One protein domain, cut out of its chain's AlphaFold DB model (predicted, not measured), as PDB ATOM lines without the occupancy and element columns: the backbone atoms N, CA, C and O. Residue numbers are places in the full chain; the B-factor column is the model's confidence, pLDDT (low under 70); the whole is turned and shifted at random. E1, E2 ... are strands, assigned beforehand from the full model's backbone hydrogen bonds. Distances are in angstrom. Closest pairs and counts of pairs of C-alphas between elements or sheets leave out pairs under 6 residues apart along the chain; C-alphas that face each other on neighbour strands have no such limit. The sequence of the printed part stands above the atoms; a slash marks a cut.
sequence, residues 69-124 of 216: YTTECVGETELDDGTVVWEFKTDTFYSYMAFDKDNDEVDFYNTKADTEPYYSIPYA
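Overview. This is residues 69 to 124 of the 216 residues of an uncharacterized protein of candidate division TA06 bacterium B3_TA06 (UniProt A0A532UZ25). One strongly twisted sheet of five antiparallel strands makes the body, winding like a propeller blade so that the strands' lines turn by 89 degrees from edge to edge, with no named helix over either face. The long first strand, E1, bends at one edge, E3 runs through the middle, and short E5 makes the other edge. The printed part has 56 residues; its strands, E1 E2 E3 E4 E5, follow the same order along the chain and across the sheet. The class is all strand, and the whole is compact, with a radius of gyration of the C-alphas of 11.1 A and spans of 32 by 26 by 18 A.

Arrangement. Start at E1, residues 69 to 78, an edge strand that bends by 66 degrees at residue 75. It forms a hairpin with E2, residues 84 to 89; look at N 74 and O 87, 2.8 A apart. E2 forms a hairpin with E3, residues 94 to 100, where N 86 and O 97 are 2.8 A apart. E3 forms a hairpin with E4, residues 105 to 109, with N 98 and O 107 at 2.9 A. E4 forms a hairpin with the other edge strand, E5, residues 119 to 122, with N 106 and O 121 at 2.8 A. These N and O pairs are within hydrogen-bond range. The five strands form a meander, each the antiparallel neighbour of the one before. E1 and E5 are apart.

Along the chain. Find C-alpha 69 at (-38.985, 46.772, -3.884); from there E1 runs 25.2 A to C-alpha 78. E2 measures 16.2 A, E3 19.5 A and E4 13.2 A. E5 runs 10.2 A to C-alpha 122 at (-53.028, 30.461, -18.386).

Size, cuts and confidence. The C-alphas of Tyr 69 and Asp 102, the two farthest apart, are 32.8 A apart. The printed part has no cut, and no link is long. Look for pLDDT under 70 at residues 123 to 124.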
ATOM      1  N   TYR A  69     -38.910  48.158  -4.306       80.56
ATOM      2  CA  TYR A  69     -38.985  46.772  -3.884       80.56
ATOM      3  C   TYR A  69     -38.070  45.915  -4.753       80.56
ATOM      4  O   TYR A  69     -37.932  46.146  -5.955       80.56
ATOM      5  N   THR A  70     -37.434  44.921  -4.139       84.38
ATOM      6  CA  THR A  70     -36.597  43.942  -4.838       84.38
ATOM      7  C   THR A  70     -37.164  42.547  -4.635       84.38
ATOM      8  O   THR A  70     -37.484  42.156  -3.509       84.38
ATOM      9  N   THR A  71     -37.236  41.794  -5.726       83.19
ATOM     10  CA  THR A  71     -37.584  40.373  -5.728       83.19
ATOM     11  C   THR A  71     -36.384  39.576  -6.229       83.19
ATOM     12  O   THR A  71     -35.831  39.881  -7.286       83.19
ATOM     13  N   GLU A  72     -35.974  38.564  -5.473       84.81
ATOM     14  CA  GLU A  72     -34.881  37.643  -5.792       84.81
ATOM     15  C   GLU A  72     -35.441  36.247  -6.086       84.81
ATOM     16  O   GLU A  72     -36.244  35.719  -5.316       84.81
ATOM     17  N   CYS A  73     -34.991  35.625  -7.172       83.94
ATOM     18  CA  CYS A  73     -35.242  34.214  -7.443       83.94
ATOM     19  C   CYS A  73     -34.249  33.357  -6.654       83.94
ATOM     20  O   CYS A  73     -33.053  33.350  -6.950       83.94
ATOM     21  N   VAL A  74     -34.739  32.629  -5.655       85.25
ATOM     22  CA  VAL A  74     -33.901  31.828  -4.752       85.25
ATOM     23  C   VAL A  74     -33.573  30.460  -5.351       85.25
ATOM     24  O   VAL A  74     -32.523  29.905  -5.053       85.25
ATOM     25  N   GLY A  75     -34.436  29.928  -6.217       81.44
ATOM     26  CA  GLY A  75     -34.243  28.627  -6.862       81.44
ATOM     27  C   GLY A  75     -35.448  27.703  -6.718       81.44
ATOM     28  O   GLY A  75     -36.522  28.120  -6.286       81.44
ATOM     29  N   GLU A  76     -35.267  26.438  -7.091       86.31
ATOM     30  CA  GLU A  76     -36.299  25.406  -6.967       86.31
ATOM     31  C   GLU A  76     -36.398  24.875  -5.527       86.31
ATOM     32  O   GLU A  76     -35.401  24.666  -4.830       86.31
ATOM     33  N   THR A  77     -37.624  24.625  -5.080       89.19
ATOM     34  CA  THR A  77     -37.957  23.989  -3.803       89.19
ATOM     35  C   THR A  77     -39.200  23.110  -3.976       89.19
ATOM     36  O   THR A  77     -39.719  22.965  -5.081       89.19
ATOM     37  N   GLU A  78     -39.671  22.495  -2.896       91.94
ATOM     38  CA  GLU A  78     -40.874  21.658  -2.888       91.94
ATOM     39  C   GLU A  78     -41.878  22.207  -1.866       91.94
ATOM     40  O   GLU A  78     -41.481  22.672  -0.787       91.94
ATOM     41  N   LEU A  79     -43.166  22.163  -2.214       89.38
ATOM     42  CA  LEU A  79     -44.265  22.282  -1.256       89.38
ATOM     43  C   LEU A  79     -44.349  21.013  -0.394       89.38
ATOM     44  O   LEU A  79     -43.782  19.969  -0.727       89.38
ATOM     45  N   ASP A  80     -45.094  21.085   0.708       90.19
ATOM     46  CA  ASP A  80     -45.233  19.983   1.669       90.19
ATOM     47  C   ASP A  80     -45.894  18.726   1.064       90.19
ATOM     48  O   ASP A  80     -45.718  17.620   1.585       90.19
ATOM     49  N   ASP A  81     -46.637  18.872  -0.037       87.88
ATOM     50  CA  ASP A  81     -47.244  17.765  -0.786       87.88
ATOM     51  C   ASP A  81     -46.331  17.156  -1.870       87.88
ATOM     52  O   ASP A  81     -46.690  16.144  -2.480       87.88
ATOM     53  N   GLY A  82     -45.130  17.716  -2.062       88.38
ATOM     54  CA  GLY A  82     -44.135  17.284  -3.046       88.38
ATOM     55  C   GLY A  82     -44.187  18.021  -4.388       88.38
ATOM     56  O   GLY A  82     -43.431  17.664  -5.294       88.38
ATOM     57  N   THR A  83     -45.045  19.033  -4.545       85.44
ATOM     58  CA  THR A  83     -45.081  19.870  -5.756       85.44
ATOM     59  C   THR A  83     -43.802  20.700  -5.877       85.44
ATOM     60  O   THR A  83     -43.446  21.433  -4.956       85.44
ATOM     61  N   VAL A  84     -43.110  20.615  -7.018       87.00
ATOM     62  CA  VAL A  84     -41.891  21.400  -7.284       87.00
ATOM     63  C   VAL A  84     -42.268  22.823  -7.689       87.00
ATOM     64  O   VAL A  84     -43.017  23.024  -8.645       87.00
ATOM     65  N   VAL A  85     -41.710  23.808  -6.987       85.31
ATOM     66  CA  VAL A  85     -41.983  25.239  -7.182       85.31
ATOM     67  C   VAL A  85     -40.691  26.047  -7.244       85.31
ATOM     68  O   VAL A  85     -39.683  25.687  -6.641       85.31
ATOM     69  N   TRP A  86     -40.732  27.185  -7.925       84.69
ATOM     70  CA  TRP A  86     -39.721  28.230  -7.813       84.69
ATOM     71  C   TRP A  86     -40.032  29.134  -6.624       84.69
ATOM     72  O   TRP A  86     -41.164  29.587  -6.461       84.69
ATOM     73  N   GLU A  87     -39.022  29.387  -5.796       86.38
ATOM     74  CA  GLU A  87     -39.101  30.254  -4.625       86.38
ATOM     75  C   GLU A  87     -38.593  31.656  -4.977       86.38
ATOM     76  O   GLU A  87     -37.449  31.840  -5.402       86.38
ATOM     77  N   PHE A  88     -39.444  32.652  -4.757       83.81
ATOM     78  CA  PHE A  88     -39.112  34.061  -4.911       83.81
ATOM     79  C   PHE A  88     -39.171  34.741  -3.554       83.81
ATOM     80  O   PHE A  88     -40.109  34.554  -2.776       83.81
ATOM     81  N   LYS A  89     -38.156  35.544  -3.266       85.44
ATOM     82  CA  LYS A  89     -38.006  36.257  -2.007       85.44
ATOM     83  C   LYS A  89     -38.153  37.749  -2.242       85.44
ATOM     84  O   LYS A  89     -37.446  38.321  -3.065       85.44
ATOM     85  N   THR A  90     -39.004  38.378  -1.447       80.69
ATOM     86  CA  THR A  90     -39.041  39.832  -1.279       80.69
ATOM     87  C   THR A  90     -38.550  40.198   0.122       80.69
ATOM     88  O   THR A  90     -38.288  39.329   0.959       80.69
ATOM     89  N   ASP A  91     -38.473  41.492   0.425       73.94
ATOM     90  CA  ASP A  91     -38.125  41.966   1.771       73.94
ATOM     91  C   ASP A  91     -39.131  41.541   2.853       73.94
ATOM     92  O   ASP A  91     -38.800  41.533   4.042       73.94
ATOM     93  N   THR A  92     -40.367  41.209   2.467       74.25
ATOM     94  CA  THR A  92     -41.479  41.025   3.414       74.25
ATOM     95  C   THR A  92     -42.118  39.642   3.373       74.25
ATOM     96  O   THR A  92     -42.692  39.222   4.378       74.25
ATOM     97  N   PHE A  93     -42.001  38.911   2.265       78.00
ATOM     98  CA  PHE A  93     -42.581  37.578   2.121       78.00
ATOM     99  C   PHE A  93     -41.867  36.745   1.051       78.00
ATOM    100  O   PHE A  93     -41.052  37.247   0.275       78.00
ATOM    101  N   TYR A  94     -42.219  35.464   1.021       79.31
ATOM    102  CA  TYR A  94     -41.875  34.540  -0.049       79.31
ATOM    103  C   TYR A  94     -43.112  34.244  -0.890       79.31
ATOM    104  O   TYR A  94     -44.203  34.107  -0.337       79.31
ATOM    105  N   SER A  95     -42.931  34.131  -2.201       82.88
ATOM    106  CA  SER A  95     -43.939  33.600  -3.115       82.88
ATOM    107  C   SER A  95     -43.402  32.366  -3.828       82.88
ATOM    108  O   SER A  95     -42.192  32.203  -4.014       82.88
ATOM    109  N   TYR A  96     -44.322  31.481  -4.201       84.38
ATOM    110  CA  TYR A  96     -44.009  30.193  -4.802       84.38
ATOM    111  C   TYR A  96     -44.768  30.042  -6.113       84.38
ATOM    112  O   TYR A  96     -45.955  30.363  -6.185       84.38
ATOM    113  N   MET A  97     -44.080  29.553  -7.140       84.44
ATOM    114  CA  MET A  97     -44.628  29.424  -8.487       84.44
ATOM    115  C   MET A  97     -44.376  28.016  -9.028       84.44
ATOM    116  O   MET A  97     -43.217  27.604  -9.117       84.44
ATOM    117  N   ALA A  98     -45.424  27.291  -9.418       82.69
ATOM    118  CA  ALA A  98     -45.289  26.064 -10.204       82.69
ATOM    119  C   ALA A  98     -45.610  26.344 -11.674       82.69
ATOM    120  O   ALA A  98     -46.500  27.124 -12.002       82.69
ATOM    121  N   PHE A  99     -44.886  25.681 -12.571       77.06
ATOM    122  CA  PHE A  99     -45.203  25.680 -13.994       77.06
ATOM    123  C   PHE A  99     -45.972  24.404 -14.316       77.06
ATOM    124  O   PHE A  99     -45.357  23.349 -14.512       77.06
ATOM    125  N   ASP A 100     -47.298  24.498 -14.374       77.88
ATOM    126  CA  ASP A 100     -48.147  23.368 -14.723       77.88
ATOM    127  C   ASP A 100     -48.196  23.216 -16.248       77.88
ATOM    128  O   ASP A 100     -48.812  23.983 -16.992       77.88
ATOM    129  N   LYS A 101     -47.464  22.216 -16.735       70.88
ATOM    130  CA  LYS A 101     -47.410  21.883 -18.161       70.88
ATOM    131  C   LYS A 101     -48.593  21.054 -18.631       70.88
ATOM    132  O   LYS A 101     -48.840  21.017 -19.832       70.88
ATOM    133  N   ASP A 102     -49.257  20.356 -17.723       78.81
ATOM    134  CA  ASP A 102     -50.376  19.490 -18.074       78.81
ATOM    135  C   ASP A 102     -51.650  20.325 -18.274       78.81
ATOM    136  O   ASP A 102     -52.476  19.976 -19.123       78.81
ATOM    137  N   ASN A 103     -51.765  21.453 -17.562       76.44
ATOM    138  CA  ASN A 103     -52.883  22.398 -17.661       76.44
ATOM    139  C   ASN A 103     -52.566  23.686 -18.449       76.44
ATOM    140  O   ASN A 103     -53.436  24.543 -18.594       76.44
ATOM    141  N   ASP A 104     -51.361  23.802 -19.018       76.81
ATOM    142  CA  ASP A 104     -50.902  24.982 -19.766       76.81
ATOM    143  C   ASP A 104     -51.034  26.301 -18.963       76.81
ATOM    144  O   ASP A 104     -51.472  27.333 -19.490       76.81
ATOM    145  N   GLU A 105     -50.631  26.287 -17.690       77.00
ATOM    146  CA  GLU A 105     -50.745  27.433 -16.783       77.00
ATOM    147  C   GLU A 105     -49.577  27.574 -15.796       77.00
ATOM    148  O   GLU A 105     -48.716  26.701 -15.652       77.00
ATOM    149  N   VAL A 106     -49.517  28.733 -15.143       78.12
ATOM    150  CA  VAL A 106     -48.623  29.017 -14.017       78.12
ATOM    151  C   VAL A 106     -49.451  29.109 -12.749       78.12
ATOM    152  O   VAL A 106     -50.350  29.945 -12.671       78.12
ATOM    153  N   ASP A 107     -49.089  28.314 -11.753       84.50
ATOM    154  CA  ASP A 107     -49.758  28.228 -10.464       84.50
ATOM    155  C   ASP A 107     -49.005  29.007  -9.392       84.50
ATOM    156  O   ASP A 107     -47.781  28.910  -9.271       84.50
ATOM    157  N   PHE A 108     -49.750  29.752  -8.580       84.50
ATOM    158  CA  PHE A 108     -49.203  30.598  -7.527       84.50
ATOM    159  C   PHE A 108     -49.628  30.129  -6.151       84.50
ATOM    160  O   PHE A 108     -50.817  29.975  -5.887       84.50
ATOM    161  N   TYR A 109     -48.664  30.000  -5.245       85.50
ATOM    162  CA  TYR A 109     -48.896  29.603  -3.860       85.50
ATOM    163  C   TYR A 109     -48.349  30.666  -2.910       85.50
ATOM    164  O   TYR A 109     -47.303  31.282  -3.151       85.50
ATOM    165  N   ASN A 110     -49.067  30.877  -1.811       84.56
ATOM    166  CA  ASN A 110     -48.700  31.845  -0.784       84.56
ATOM    167  C   ASN A 110     -47.741  31.228   0.240       84.56
ATOM    168  O   ASN A 110     -46.943  31.944   0.847       84.56
ATOM    169  N   THR A 111     -47.826  29.913   0.471       86.62
ATOM    170  CA  THR A 111     -47.026  29.216   1.488       86.62
ATOM    171  C   THR A 111     -46.611  27.810   1.050       86.62
ATOM    172  O   THR A 111     -47.269  27.192   0.220       86.62
ATOM    173  N   LYS A 112     -45.560  27.251   1.673       88.06
ATOM    174  CA  LYS A 112     -45.145  25.850   1.443       88.06
ATOM    175  C   LYS A 112     -46.178  24.807   1.877       88.06
ATOM    176  O   LYS A 112     -46.120  23.678   1.409       88.06
ATOM    177  N   ALA A 113     -47.093  25.181   2.770       90.19
ATOM    178  CA  ALA A 113     -48.137  24.297   3.279       90.19
ATOM    179  C   ALA A 113     -49.397  24.295   2.397       90.19
ATOM    180  O   ALA A 113     -50.342  23.556   2.687       90.19
ATOM    181  N   ASP A 114     -49.440  25.144   1.365       85.62
ATOM    182  CA  ASP A 114     -50.553  25.179   0.428       85.62
ATOM    183  C   ASP A 114     -50.579  23.862  -0.365       85.62
ATOM    184  O   ASP A 114     -49.542  23.330  -0.750       85.62
ATOM    185  N   THR A 115     -51.781  23.325  -0.574       85.75
ATOM    186  CA  THR A 115     -52.018  22.073  -1.331       85.75
ATOM    187  C   THR A 115     -52.806  22.319  -2.617       85.75
ATOM    188  O   THR A 115     -53.039  21.407  -3.400       85.75
ATOM    189  N   GLU A 116     -53.229  23.564  -2.828       87.56
ATOM    190  CA  GLU A 116     -53.920  24.051  -4.016       87.56
ATOM    191  C   GLU A 116     -53.394  25.464  -4.309       87.56
ATOM    192  O   GLU A 116     -53.070  26.194  -3.361       87.56
ATOM    193  N   PRO A 117     -53.289  25.863  -5.588       85.38
ATOM    194  CA  PRO A 117     -52.859  27.206  -5.941       85.38
ATOM    195  C   PRO A 117     -53.864  28.256  -5.454       85.38
ATOM    196  O   PRO A 117     -55.080  28.065  -5.490       85.38
ATOM    197  N   TYR A 118     -53.348  29.403  -5.022       83.12
ATOM    198  CA  TYR A 118     -54.144  30.582  -4.692       83.12
ATOM    199  C   TYR A 118     -54.807  31.175  -5.945       83.12
ATOM    200  O   TYR A 118     -55.957  31.616  -5.895       83.12
ATOM    201  N   TYR A 119     -54.088  31.177  -7.069       78.19
ATOM    202  CA  TYR A 119     -54.604  31.476  -8.403       78.19
ATOM    203  C   TYR A 119     -53.665  30.910  -9.467       78.19
ATOM    204  O   TYR A 119     -52.502  30.615  -9.184       78.19
ATOM    205  N   SER A 120     -54.171  30.845 -10.697       80.69
ATOM    206  CA  SER A 120     -53.439  30.348 -11.857       80.69
ATOM    207  C   SER A 120     -53.536  31.343 -13.011       80.69
ATOM    208  O   SER A 120     -54.546  32.042 -13.162       80.69
ATOM    209  N   ILE A 121     -52.477  31.444 -13.814       74.75
ATOM    210  CA  ILE A 121     -52.441  32.262 -15.031       74.75
ATOM    211  C   ILE A 121     -52.242  31.333 -16.233       74.75
ATOM    212  O   ILE A 121     -51.191  30.695 -16.327       74.75
ATOM    213  N   PRO A 122     -53.186  31.280 -17.191       71.62
ATOM    214  CA  PRO A 122     -53.028  30.461 -18.386       71.62
ATOM    215  C   PRO A 122     -51.896  30.995 -19.274       71.62
ATOM    216  O   PRO A 122     -51.723  32.207 -19.424       71.62
ATOM    217  N   TYR A 123     -51.160  30.106 -19.947       64.00
ATOM    218  CA  TYR A 123     -50.130  30.517 -20.910       64.00
ATOM    219  C   TYR A 123     -50.716  31.256 -22.125       64.00
ATOM    220  O   TYR A 123     -50.030  32.063 -22.760       64.00
ATOM    221  N   ALA A 124     -51.981  30.981 -22.460       65.38
ATOM    222  CA  ALA A 124     -52.740  31.707 -23.472       65.38
ATOM    223  C   ALA A 124     -53.380  32.961 -22.852       65.38
ATOM    224  O   ALA A 124     -54.306  32.872 -22.052       65.38
TER     225      ALA A 124